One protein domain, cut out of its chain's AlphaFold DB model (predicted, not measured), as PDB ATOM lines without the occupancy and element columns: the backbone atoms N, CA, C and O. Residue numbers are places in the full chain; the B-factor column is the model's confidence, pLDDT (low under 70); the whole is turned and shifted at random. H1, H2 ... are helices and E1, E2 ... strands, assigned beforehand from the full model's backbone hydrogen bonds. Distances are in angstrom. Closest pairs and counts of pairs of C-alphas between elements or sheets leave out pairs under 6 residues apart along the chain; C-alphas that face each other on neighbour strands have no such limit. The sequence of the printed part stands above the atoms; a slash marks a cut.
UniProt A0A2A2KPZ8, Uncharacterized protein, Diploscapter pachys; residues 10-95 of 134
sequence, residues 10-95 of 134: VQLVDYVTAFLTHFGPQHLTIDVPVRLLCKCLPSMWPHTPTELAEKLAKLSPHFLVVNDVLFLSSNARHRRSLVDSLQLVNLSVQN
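This is residues 10 to 95 of the 134 residues of an uncharacterized protein of Diploscapter pachys (UniProt A0A2A2KPZ8). A small hairpin, E1 and E2, lies between H1, H2 and H3 at one end and H4 at the other, where tail residues 90 to 95 stick out. The 86 printed residues run H1 H2 H3 E1 E2 H4, mostly helix, with one antiparallel sheet, E1 - E2. The whole is compact, radius of gyration of the C-alphas 12.8 A, yet elongated, 40 by 22 by 22 A.

E1, residues 63 to 66, and E2, residues 69 to 72, form an antiparallel hairpin, with N 64 and O 71 3.0 A apart, within hydrogen-bond range. The closest C-alphas of E1 and H3, residues 49 to 59, are Phe 63 and Ala 57, 5.2 A. Those of E2 and H4, residues 76 to 88, are Phe 71 and His 78, 5.7 A. Those of E2 and H1, residues 10 to 23, are Leu 72 and Leu 20, 6.8 A. H2, residues 32 to 40, touches H3, closest C-alphas Arg 35 and Pro 49, 5.9 A, about perpendicular at 73 degrees. H3 and H4 are apart. In H1, H2, H3 and H4 every O i to N i+4 pair is within hydrogen-bond range.

H1 spans 20.0 A from C-alpha 10 at (27.309, 25.996, 22.593); H4 spans 18.7 A to C-alpha 88 at (-3.213, 22.773, 9.090). H3 spans 15.1 A, H2 12.4 A, E2 10.2 A and E1 10.1 A.

The farthest C-alphas, Ser 43 and Val 93, are 40.4 A apart. The printed part has no cut and no long link; pLDDT is under 70 at residues 88 to 95.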
ATOM      1  N   VAL A  10      27.224  24.947  23.624       95.69
ATOM      2  CA  VAL A  10      27.309  25.996  22.593       95.69
ATOM      3  C   VAL A  10      27.634  25.385  21.229       95.69
ATOM      4  O   VAL A  10      26.935  25.653  20.259       95.69
ATOM      5  N   GLN A  11      28.619  24.483  21.162       95.25
ATOM      6  CA  GLN A  11      28.952  23.783  19.916       95.25
ATOM      7  C   GLN A  11      27.790  22.928  19.405       95.25
ATOM      8  O   GLN A  11      27.594  22.831  18.196       95.25
ATOM      9  N   LEU A  12      27.022  22.306  20.306       96.00
ATOM     10  CA  LEU A  12      25.834  21.545  19.924       96.00
ATOM     11  C   LEU A  12      24.780  22.470  19.309       96.00
ATOM     12  O   LEU A  12      24.260  22.170  18.237       96.00
ATOM     13  N   VAL A  13      24.496  23.603  19.953       96.81
ATOM     14  CA  VAL A  13      23.550  24.610  19.452       96.81
ATOM     15  C   VAL A  13      23.977  25.134  18.081       96.81
ATOM     16  O   VAL A  13      23.166  25.123  17.154       96.81
ATOM     17  N   ASP A  14      25.238  25.531  17.916       95.44
ATOM     18  CA  ASP A  14      25.757  26.055  16.647       95.44
ATOM     19  C   ASP A  14      25.677  25.008  15.534       95.44
ATOM     20  O   ASP A  14      25.196  25.284  14.430       95.44
ATOM     21  N   TYR A  15      26.086  23.774  15.838       95.38
ATOM     22  CA  TYR A  15      26.060  22.689  14.869       95.38
ATOM     23  C   TYR A  15      24.633  22.368  14.423       95.38
ATOM     24  O   TYR A  15      24.363  22.279  13.224       95.38
ATOM     25  N   VAL A  16      23.695  22.220  15.365       96.56
ATOM     26  CA  VAL A  16      22.307  21.896  15.012       96.56
ATOM     27  C   VAL A  16      21.629  23.065  14.294       96.56
ATOM     28  O   VAL A  16      20.844  22.845  13.374       96.56
ATOM     29  N   THR A  17      21.981  24.308  14.624       97.19
ATOM     30  CA  THR A  17      21.527  25.496  13.883       97.19
ATOM     31  C   THR A  17      21.971  25.444  12.421       97.19
ATOM     32  O   THR A  17      21.154  25.653  11.517       97.19
ATOM     33  N   ALA A  18      23.244  25.124  12.164       96.31
ATOM     34  CA  ALA A  18      23.772  24.975  10.810       96.31
ATOM     35  C   ALA A  18      23.102  23.808  10.064       96.31
ATOM     36  O   ALA A  18      22.676  23.962   8.919       96.31
ATOM     37  N   PHE A  19      22.941  22.668  10.738       97.12
ATOM     38  CA  PHE A  19      22.255  21.492  10.210       97.12
ATOM     39  C   PHE A  19      20.815  21.810   9.780       97.12
ATOM     40  O   PHE A  19      20.445  21.549   8.636       97.12
ATOM     41  N   LEU A  20      20.019  22.444  10.646       97.44
ATOM     42  CA  LEU A  20      18.643  22.833  10.329       97.44
ATOM     43  C   LEU A  20      18.585  23.892   9.227       97.44
ATOM     44  O   LEU A  20      17.723  23.826   8.360       97.44
ATOM     45  N   THR A  21      19.526  24.836   9.200       96.56
ATOM     46  CA  THR A  21      19.603  25.830   8.118       96.56
ATOM     47  C   THR A  21      19.833  25.172   6.755       96.56
ATOM     48  O   THR A  21      19.282  25.634   5.756       96.56
ATOM     49  N   HIS A  22      20.608  24.085   6.714       96.62
ATOM     50  CA  HIS A  22      20.890  23.340   5.490       96.62
ATOM     51  C   HIS A  22      19.730  22.422   5.073       96.62
ATOM     52  O   HIS A  22      19.251  22.505   3.941       96.62
ATOM     53  N   PHE A  23      19.253  21.565   5.980       96.62
ATOM     54  CA  PHE A  23      18.251  20.541   5.663       96.62
ATOM     55  C   PHE A  23      16.800  21.037   5.754       96.62
ATOM     56  O   PHE A  23      15.901  20.422   5.185       96.62
ATOM     57  N   GLY A  24      16.562  22.184   6.390       97.00
ATOM     58  CA  GLY A  24      15.223  22.694   6.673       97.00
ATOM     59  C   GLY A  24      14.636  22.119   7.969       97.00
ATOM     60  O   GLY A  24      15.359  21.512   8.764       97.00
ATOM     61  N   PRO A  25      13.329  22.336   8.226       97.19
ATOM     62  CA  PRO A  25      12.628  21.710   9.347       97.19
ATOM     63  C   PRO A  25      12.774  20.191   9.307       97.19
ATOM     64  O   PRO A  25      12.854  19.623   8.219       97.19
ATOM     65  N   GLN A  26      12.835  19.546  10.471       97.88
ATOM     66  CA  GLN A  26      13.078  18.103  10.557       97.88
ATOM     67  C   GLN A  26      12.012  17.408  11.390       97.88
ATOM     68  O   GLN A  26      11.869  17.697  12.575       97.88
ATOM     69  N   HIS A  27      11.293  16.472  10.787       96.88
ATOM     70  CA  HIS A  27      10.355  15.609  11.481       96.88
ATOM     71  C   HIS A  27      11.116  14.538  12.269       96.88
ATOM     72  O   HIS A  27      11.834  13.710  11.705       96.88
ATOM     73  N   LEU A  28      10.946  14.547  13.589       96.06
ATOM     74  CA  LEU A  28      11.770  13.789  14.530       96.06
ATOM     75  C   LEU A  28      11.660  12.272  14.326       96.06
ATOM     76  O   LEU A  28      12.651  11.557  14.474       96.06
ATOM     77  N   THR A  29      10.485  11.781  13.929       92.38
ATOM     78  CA  THR A  29      10.248  10.348  13.714       92.38
ATOM     79  C   THR A  29      10.707   9.829  12.342       92.38
ATOM     80  O   THR A  29      11.282   8.737  12.249       92.38
ATOM     81  N   ILE A  30      10.457  10.575  11.261       92.50
ATOM     82  CA  ILE A  30      10.580  10.041   9.891       92.50
ATOM     83  C   ILE A  30      11.848  10.494   9.162       92.50
ATOM     84  O   ILE A  30      12.366   9.745   8.325       92.50
ATOM     85  N   ASP A  31      12.398  11.663   9.494       97.12
ATOM     86  CA  ASP A  31      13.476  12.238   8.698       97.12
ATOM     87  C   ASP A  31      14.810  11.527   8.950       97.12
ATOM     88  O   ASP A  31      15.298  11.355  10.071       97.12
ATOM     89  N   VAL A  32      15.434  11.065   7.864       97.12
ATOM     90  CA  VAL A  32      16.752  10.413   7.899       97.12
ATOM     91  C   VAL A  32      17.844  11.344   8.448       97.12
ATOM     92  O   VAL A  32      18.606  10.872   9.295       97.12
ATOM     93  N   PRO A  33      17.948  12.629   8.041       97.50
ATOM     94  CA  PRO A  33      19.088  13.451   8.438       97.50
ATOM     95  C   PRO A  33      19.197  13.649   9.956       97.50
ATOM     96  O   PRO A  33      20.287  13.481  10.500       97.50
ATOM     97  N   VAL A  34      18.095  13.933  10.664       97.06
ATOM     98  CA  VAL A  34      18.139  14.142  12.127       97.06
ATOM     99  C   VAL A  34      18.474  12.852  12.880       97.06
ATOM    100  O   VAL A  34      19.223  12.871  13.858       97.06
ATOM    101  N   ARG A  35      18.007  11.700  12.387       96.06
ATOM    102  CA  ARG A  35      18.363  10.390  12.947       96.06
ATOM    103  C   ARG A  35      19.846  10.092  12.761       96.06
ATOM    104  O   ARG A  35      20.493   9.629  13.697       96.06
ATOM    105  N   LEU A  36      20.394  10.387  11.581       96.12
ATOM    106  CA  LEU A  36      21.816  10.202  11.307       96.12
ATOM    107  C   LEU A  36      22.677  11.141  12.157       96.12
ATOM    108  O   LEU A  36      23.658  10.691  12.742       96.12
ATOM    109  N   LEU A  37      22.274  12.409  12.288       95.31
ATOM    110  CA  LEU A  37      22.903  13.369  13.193       95.31
ATOM    111  C   LEU A  37      23.030  12.779  14.599       95.31
ATOM    112  O   LEU A  37      24.141  12.687  15.113       95.31
ATOM    113  N   CYS A  38      21.924  12.297  15.173       95.12
ATOM    114  CA  CYS A  38      21.914  11.699  16.506       95.12
ATOM    115  C   CYS A  38      22.901  10.530  16.631       95.12
ATOM    116  O   CYS A  38      23.582  10.415  17.642       95.12
ATOM    117  N   LYS A  39      23.035   9.680  15.603       93.75
ATOM    118  CA  LYS A  39      24.000   8.563  15.611       93.75
ATOM    119  C   LYS A  39      25.458   9.003  15.501       93.75
ATOM    120  O   LYS A  39      26.340   8.279  15.952       93.75
ATOM    121  N   CYS A  40      25.714  10.166  14.913       93.50
ATOM    122  CA  CYS A  40      27.057  10.714  14.745       93.50
ATOM    123  C   CYS A  40      27.527  11.549  15.948       93.50
ATOM    124  O   CYS A  40      28.720  11.868  16.036       93.50
ATOM    125  N   LEU A  41      26.619  11.922  16.855       93.75
ATOM    126  CA  LEU A  41      26.956  12.688  18.049       93.75
ATOM    127  C   LEU A  41      27.756  11.841  19.060       93.75
ATOM    128  O   LEU A  41      27.474  10.652  19.246       93.75
ATOM    129  N   PRO A  42      28.735  12.447  19.757       92.75
ATOM    130  CA  PRO A  42      29.410  11.826  20.895       92.75
ATOM    131  C   PRO A  42      28.452  11.254  21.938       92.75
ATOM    132  O   PRO A  42      27.348  11.758  22.124       92.75
ATOM    133  N   SER A  43      28.915  10.247  22.682       91.19
ATOM    134  CA  SER A  43      28.119   9.510  23.676       91.19
ATOM    135  C   SER A  43      27.517  10.371  24.797       91.19
ATOM    136  O   SER A  43      26.588   9.928  25.458       91.19
ATOM    137  N   MET A  44      28.038  11.581  25.024       92.56
ATOM    138  CA  MET A  44      27.513  12.523  26.023       92.56
ATOM    139  C   MET A  44      26.225  13.240  25.592       92.56
ATOM    140  O   MET A  44      25.577  13.871  26.424       92.56
ATOM    141  N   TRP A  45      25.874  13.185  24.306       95.19
ATOM    142  CA  TRP A  45      24.688  13.837  23.755       95.19
ATOM    143  C   TRP A  45      23.563  12.838  23.503       95.19
ATOM    144  O   TRP A  45      23.832  11.646  23.416       95.19
ATOM    145  N   PRO A  46      22.313  13.300  23.343       96.00
ATOM    146  CA  PRO A  46      21.207  12.411  23.017       96.00
ATOM    147  C   PRO A  46      21.366  11.696  21.665       96.00
ATOM    148  O   PRO A  46      21.755  12.311  20.670       96.00
ATOM    149  N   HIS A  47      20.994  10.410  21.615       95.12
ATOM    150  CA  HIS A  47      21.068   9.564  20.407       95.12
ATOM    151  C   HIS A  47      19.705   9.273  19.774       95.12
ATOM    152  O   HIS A  47      19.630   8.494  18.814       95.12
ATOM    153  N   THR A  48      18.644   9.905  20.274       96.56
ATOM    154  CA  THR A  48      17.321   9.920  19.644       96.56
ATOM    155  C   THR A  48      16.931  11.350  19.249       96.56
ATOM    156  O   THR A  48      17.270  12.297  19.967       96.56
ATOM    157  N   PRO A  49      16.215  11.545  18.124       97.31
ATOM    158  CA  PRO A  49      15.785  12.878  17.696       97.31
ATOM    159  C   PRO A  49      14.939  13.618  18.733       97.31
ATOM    160  O   PRO A  49      15.131  14.816  18.925       97.31
ATOM    161  N   THR A  50      14.038  12.918  19.427       96.88
ATOM    162  CA  THR A  50      13.156  13.511  20.442       96.88
ATOM    163  C   THR A  50      13.940  14.026  21.644       96.88
ATOM    164  O   THR A  50      13.810  15.195  21.999       96.88
ATOM    165  N   GLU A  51      14.827  13.210  22.219       97.31
ATOM    166  CA  GLU A  51      15.667  13.641  23.343       97.31
ATOM    167  C   GLU A  51      16.618  14.776  22.934       97.31
ATOM    168  O   GLU A  51      16.855  15.707  23.710       97.31
ATOM    169  N   LEU A  52      17.147  14.732  21.703       97.56
ATOM    170  CA  LEU A  52      17.972  15.810  21.164       97.56
ATOM    171  C   LEU A  52      17.170  17.113  21.078       97.56
ATOM    172  O   LEU A  52      17.646  18.153  21.531       97.56
ATOM    173  N   ALA A  53      15.952  17.062  20.544       97.19
ATOM    174  CA  ALA A  53      15.086  18.225  20.412       97.19
ATOM    175  C   ALA A  53      14.699  18.819  21.777       97.19
ATOM    176  O   ALA A  53      14.761  20.036  21.958       97.19
ATOM    177  N   GLU A  54      14.384  17.978  22.765       95.69
ATOM    178  CA  GLU A  54      14.123  18.420  24.138       95.69
ATOM    179  C   GLU A  54      15.342  19.084  24.783       95.69
ATOM    180  O   GLU A  54      15.212  20.119  25.443       95.69
ATOM    181  N   LYS A  55      16.539  18.511  24.594       96.94
ATOM    182  CA  LYS A  55      17.788  19.111  25.078       96.94
ATOM    183  C   LYS A  55      17.996  20.478  24.427       96.94
ATOM    184  O   LYS A  55      18.221  21.449  25.140       96.94
ATOM    185  N   LEU A  56      17.861  20.578  23.108       96.94
ATOM    186  CA  LEU A  56      18.041  21.825  22.361       96.94
ATOM    187  C   LEU A  56      17.053  22.918  22.781       96.94
ATOM    188  O   LEU A  56      17.472  24.054  22.987       96.94
ATOM    189  N   ALA A  57      15.776  22.577  22.978       93.75
ATOM    190  CA  ALA A  57      14.754  23.523  23.429       93.75
ATOM    191  C   ALA A  57      15.032  24.076  24.841       93.75
ATOM    192  O   ALA A  57      14.656  25.206  25.147       93.75
ATOM    193  N   LYS A  58      15.709  23.299  25.702       95.00
ATOM    194  CA  LYS A  58      16.180  23.763  27.021       95.00
ATOM    195  C   LYS A  58      17.427  24.643  26.917       95.00
ATOM    196  O   LYS A  58      17.584  25.555  27.721       95.00
ATOM    197  N   LEU A  59      18.307  24.362  25.955       94.94
ATOM    198  CA  LEU A  59      19.545  25.119  25.748       94.94
ATOM    199  C   LEU A  59      19.310  26.469  25.073       94.94
ATOM    200  O   LEU A  59      20.033  27.423  25.351       94.94
ATOM    201  N   SER A  60      18.340  26.558  24.163       93.00
ATOM    202  CA  SER A  60      18.109  27.779  23.402       93.00
ATOM    203  C   SER A  60      16.658  27.926  22.933       93.00
ATOM    204  O   SER A  60      16.105  26.993  22.345       93.00
ATOM    205  N   PRO A  61      16.060  29.128  23.066       89.12
ATOM    206  CA  PRO A  61      14.718  29.417  22.553       89.12
ATOM    207  C   PRO A  61      14.653  29.468  21.014       89.12
ATOM    208  O   PRO A  61      13.577  29.664  20.443       89.12
ATOM    209  N   HIS A  62      15.789  29.323  20.320       90.50
ATOM    210  CA  HIS A  62      15.825  29.256  18.862       90.50
ATOM    211  C   HIS A  62      15.241  27.953  18.310       90.50
ATOM    212  O   HIS A  62      14.758  27.943  17.177       90.50
ATOM    213  N   PHE A  63      15.250  26.882  19.101       95.94
ATOM    214  CA  PHE A  63      14.700  25.595  18.704       95.94
ATOM    215  C   PHE A  63      13.253  25.467  19.161       95.94
ATOM    216  O   PHE A  63      12.923  25.689  20.325       95.94
ATOM    217  N   LEU A  64      12.388  25.096  18.226       94.38
ATOM    218  CA  LEU A  64      10.963  24.910  18.458       94.38
ATOM    219  C   LEU A  64      10.561  23.518  18.003       94.38
ATOM    220  O   LEU A  64      10.921  23.118  16.903       94.38
ATOM    221  N   VAL A  65       9.776  22.812  18.811       94.06
ATOM    222  CA  VAL A  65       9.168  21.540  18.413       94.06
ATOM    223  C   VAL A  65       7.664  21.735  18.328       94.06
ATOM    224  O   VAL A  65       7.030  22.093  19.319       94.06
ATOM    225  N   VAL A  66       7.096  21.526  17.142       90.62
ATOM    226  CA  VAL A  66       5.652  21.614  16.888       90.62
ATOM    227  C   VAL A  66       5.255  20.455  15.987       90.62
ATOM    228  O   VAL A  66       5.875  20.257  14.949       90.62
ATOM    229  N   ASN A  67       4.226  19.698  16.381       89.88
ATOM    230  CA  ASN A  67       3.730  18.528  15.644       89.88
ATOM    231  C   ASN A  67       4.844  17.542  15.251       89.88
ATOM    232  O   ASN A  67       4.917  17.114  14.107       89.88
ATOM    233  N   ASP A  68       5.736  17.225  16.195       93.06
ATOM    234  CA  ASP A  68       6.894  16.344  15.979       93.06
ATOM    235  C   ASP A  68       7.908  16.843  14.928       93.06
ATOM    236  O   ASP A  68       8.751  16.087  14.448       93.06
ATOM    237  N   VAL A  69       7.868  18.134  14.586       95.31
ATOM    238  CA  VAL A  69       8.830  18.779  13.691       95.31
ATOM    239  C   VAL A  69       9.667  19.792  14.468       95.31
ATOM    240  O   VAL A  69       9.143  20.653  15.175       95.31
ATOM    241  N   LEU A  70      10.986  19.684  14.323       96.94
ATOM    242  CA  LEU A  70      11.980  20.602  14.860       96.94
ATOM    243  C   LEU A  70      12.224  21.758  13.883       96.94
ATOM    244  O   LEU A  70      12.619  21.567  12.729       96.94
ATOM    245  N   PHE A  71      12.032  22.973  14.379       96.62
ATOM    246  CA  PHE A  71      12.188  24.224  13.655       96.62
ATOM    247  C   PHE A  71      13.255  25.113  14.290       96.62
ATOM    248  O   PHE A  71      13.536  25.033  15.484       96.62
ATOM    249  N   LEU A  72      13.785  26.022  13.470       96.12
ATOM    250  CA  LEU A  72      14.697  27.079  13.871       96.12
ATOM    251  C   LEU A  72      13.985  28.432  13.727       96.12
ATOM    252  O   LEU A  72      13.738  28.892  12.613       96.12
ATOM    253  N   SER A  73      13.644  29.082  14.840       92.31
ATOM    254  CA  SER A  73      12.838  30.315  14.846       92.31
ATOM    255  C   SER A  73      13.538  31.500  14.170       92.31
ATOM    256  O   SER A  73      12.882  32.357  13.572       92.31
ATOM    257  N   SER A  74      14.871  31.526  14.176       90.19
ATOM    258  CA  SER A  74      15.671  32.555  13.504       90.19
ATOM    259  C   SER A  74      15.654  32.433  11.974       90.19
ATOM    260  O   SER A  74      15.891  33.424  11.281       90.19
ATOM    261  N   ASN A  75      15.261  31.286  11.409       93.94
ATOM    262  CA  ASN A  75      15.263  31.059   9.964       93.94
ATOM    263  C   ASN A  75      13.893  31.345   9.317       93.94
ATOM    264  O   ASN A  75      12.872  30.754   9.669       93.94
ATOM    265  N   ALA A  76      13.865  32.224   8.309       92.06
ATOM    266  CA  ALA A  76      12.627  32.644   7.647       92.06
ATOM    267  C   ALA A  76      11.878  31.501   6.935       92.06
ATOM    268  O   ALA A  76      10.648  31.510   6.905       92.06
ATOM    269  N   ARG A  77      12.593  30.513   6.375       94.31
ATOM    270  CA  ARG A  77      11.983  29.328   5.745       94.31
ATOM    271  C   ARG A  77      11.285  28.460   6.790       94.31
ATOM    272  O   ARG A  77      10.177  27.995   6.549       94.31
ATOM    273  N   HIS A  78      11.904  28.297   7.958       95.81
ATOM    274  CA  HIS A  78      11.318  27.540   9.062       95.81
ATOM    275  C   HIS A  78      10.106  28.257   9.643       95.81
ATOM    276  O   HIS A  78       9.089  27.613   9.857       95.81
ATOM    277  N   ARG A  79      10.173  29.583   9.838       93.19
ATOM    278  CA  ARG A  79       9.016  30.361  10.313       93.19
ATOM    279  C   ARG A  79       7.808  30.233   9.384       93.19
ATOM    280  O   ARG A  79       6.701  30.072   9.878       93.19
ATOM    281  N   ARG A  80       8.013  30.268   8.062       91.69
ATOM    282  CA  ARG A  80       6.934  30.055   7.081       91.69
ATOM    283  C   ARG A  80       6.322  28.659   7.207       91.69
ATOM    284  O   ARG A  80       5.133  28.547   7.455       91.69
ATOM    285  N   SER A  81       7.157  27.621   7.174       90.81
ATOM    286  CA  SER A  81       6.698  26.233   7.326       90.81
ATOM    287  C   SER A  81       6.006  25.971   8.671       90.81
ATOM    288  O   SER A  81       5.060  25.187   8.737       90.81
ATOM    289  N   LEU A  82       6.443  26.647   9.737       90.12
ATOM    290  CA  LEU A  82       5.788  26.605  11.036       90.12
ATOM    291  C   LEU A  82       4.376  27.196  10.955       90.12
ATOM    292  O   LEU A  82       3.442  26.554  11.415       90.12
ATOM    293  N   VAL A  83       4.203  28.379  10.355       87.62
ATOM    294  CA  VAL A  83       2.872  28.983  10.164       87.62
ATOM    295  C   VAL A  83       1.960  28.051   9.370       87.62
ATOM    296  O   VAL A  83       0.843  27.803   9.812       87.62
ATOM    297  N   ASP A  84       2.450  27.464   8.278       84.50
ATOM    298  CA  ASP A  84       1.673  26.511   7.473       84.50
ATOM    299  C   ASP A  84       1.250  25.287   8.312       84.50
ATOM    300  O   ASP A  84       0.092  24.869   8.299       84.50
ATOM    301  N   SER A  85       2.168  24.755   9.129       81.19
ATOM    302  CA  SER A  85       1.901  23.619  10.028       81.19
ATOM    303  C   SER A  85       0.862  23.952  11.104       81.19
ATOM    304  O   SER A  85       0.064  23.100  11.487       81.19
ATOM    305  N   LEU A  86       0.866  25.192  11.594       79.19
ATOM    306  CA  LEU A  86      -0.088  25.696  12.583       79.19
ATOM    307  C   LEU A  86      -1.453  26.035  11.968       79.19
ATOM    308  O   LEU A  86      -2.435  26.071  12.692       79.19
ATOM    309  N   GLN A  87      -1.537  26.304  10.664       72.19
ATOM    310  CA  GLN A  87      -2.813  26.502   9.967       72.19
ATOM    311  C   GLN A  87      -3.497  25.170   9.638       72.19
ATOM    312  O   GLN A  87      -4.721  25.079   9.679       72.19
ATOM    313  N   LEU A  88      -2.711  24.130   9.340       61.78
ATOM    314  CA  LEU A  88      -3.213  22.773   9.090       61.78
ATOM    315  C   LEU A  88      -3.790  22.116  10.348       61.78
ATOM    316  O   LEU A  88      -4.742  21.341  10.277       61.78
ATOM    317  N   VAL A  89      -3.230  22.442  11.512       59.38
ATOM    318  CA  VAL A  89      -3.800  22.076  12.806       59.38
ATOM    319  C   VAL A  89      -4.730  23.209  13.201       59.38
ATOM    320  O   VAL A  89      -4.242  24.234  13.637       59.38
ATOM    321  N   ASN A  90      -6.050  23.082  13.043       54.78
ATOM    322  CA  ASN A  90      -7.019  24.057  13.571       54.78
ATOM    323  C   ASN A  90      -6.741  24.313  15.072       54.78
ATOM    324  O   ASN A  90      -7.210  23.572  15.937       54.78
ATOM    325  N   LEU A  91      -5.910  25.305  15.397       55.62
ATOM    326  CA  LEU A  91      -5.400  25.488  16.748       55.62
ATOM    327  C   LEU A  91      -6.472  26.133  17.614       55.62
ATOM    328  O   LEU A  91      -6.921  27.248  17.357       55.62
ATOM    329  N   SER A  92      -6.804  25.448  18.709       51.84
ATOM    330  CA  SER A  92      -7.395  26.091  19.878       51.84
ATOM    331  C   SER A  92      -6.528  27.293  20.270       51.84
ATOM    332  O   SER A  92      -5.315  27.174  20.464       51.84
ATOM    333  N   VAL A  93      -7.171  28.457  20.372       53.09
ATOM    334  CA  VAL A  93      -6.605  29.816  20.472       53.09
ATOM    335  C   VAL A  93      -5.589  30.006  21.617       53.09
ATOM    336  O   VAL A  93      -4.841  30.980  21.650       53.09
ATOM    337  N   GLN A  94      -5.497  29.052  22.540       55.09
ATOM    338  CA  GLN A  94      -4.737  29.148  23.787       55.09
ATOM    339  C   GLN A  94      -3.206  29.191  23.610       55.09
ATOM    340  O   GLN A  94      -2.523  29.789  24.436       55.09
ATOM    341  N   ASN A  95      -2.655  28.628  22.525       55.81
ATOM    342  CA  ASN A  95      -1.197  28.598  22.294       55.81
ATOM    343  C   ASN A  95      -0.676  29.716  21.374       55.81
ATOM    344  O   ASN A  95       0.539  29.920  21.282       55.81
TER     345      ASN A  95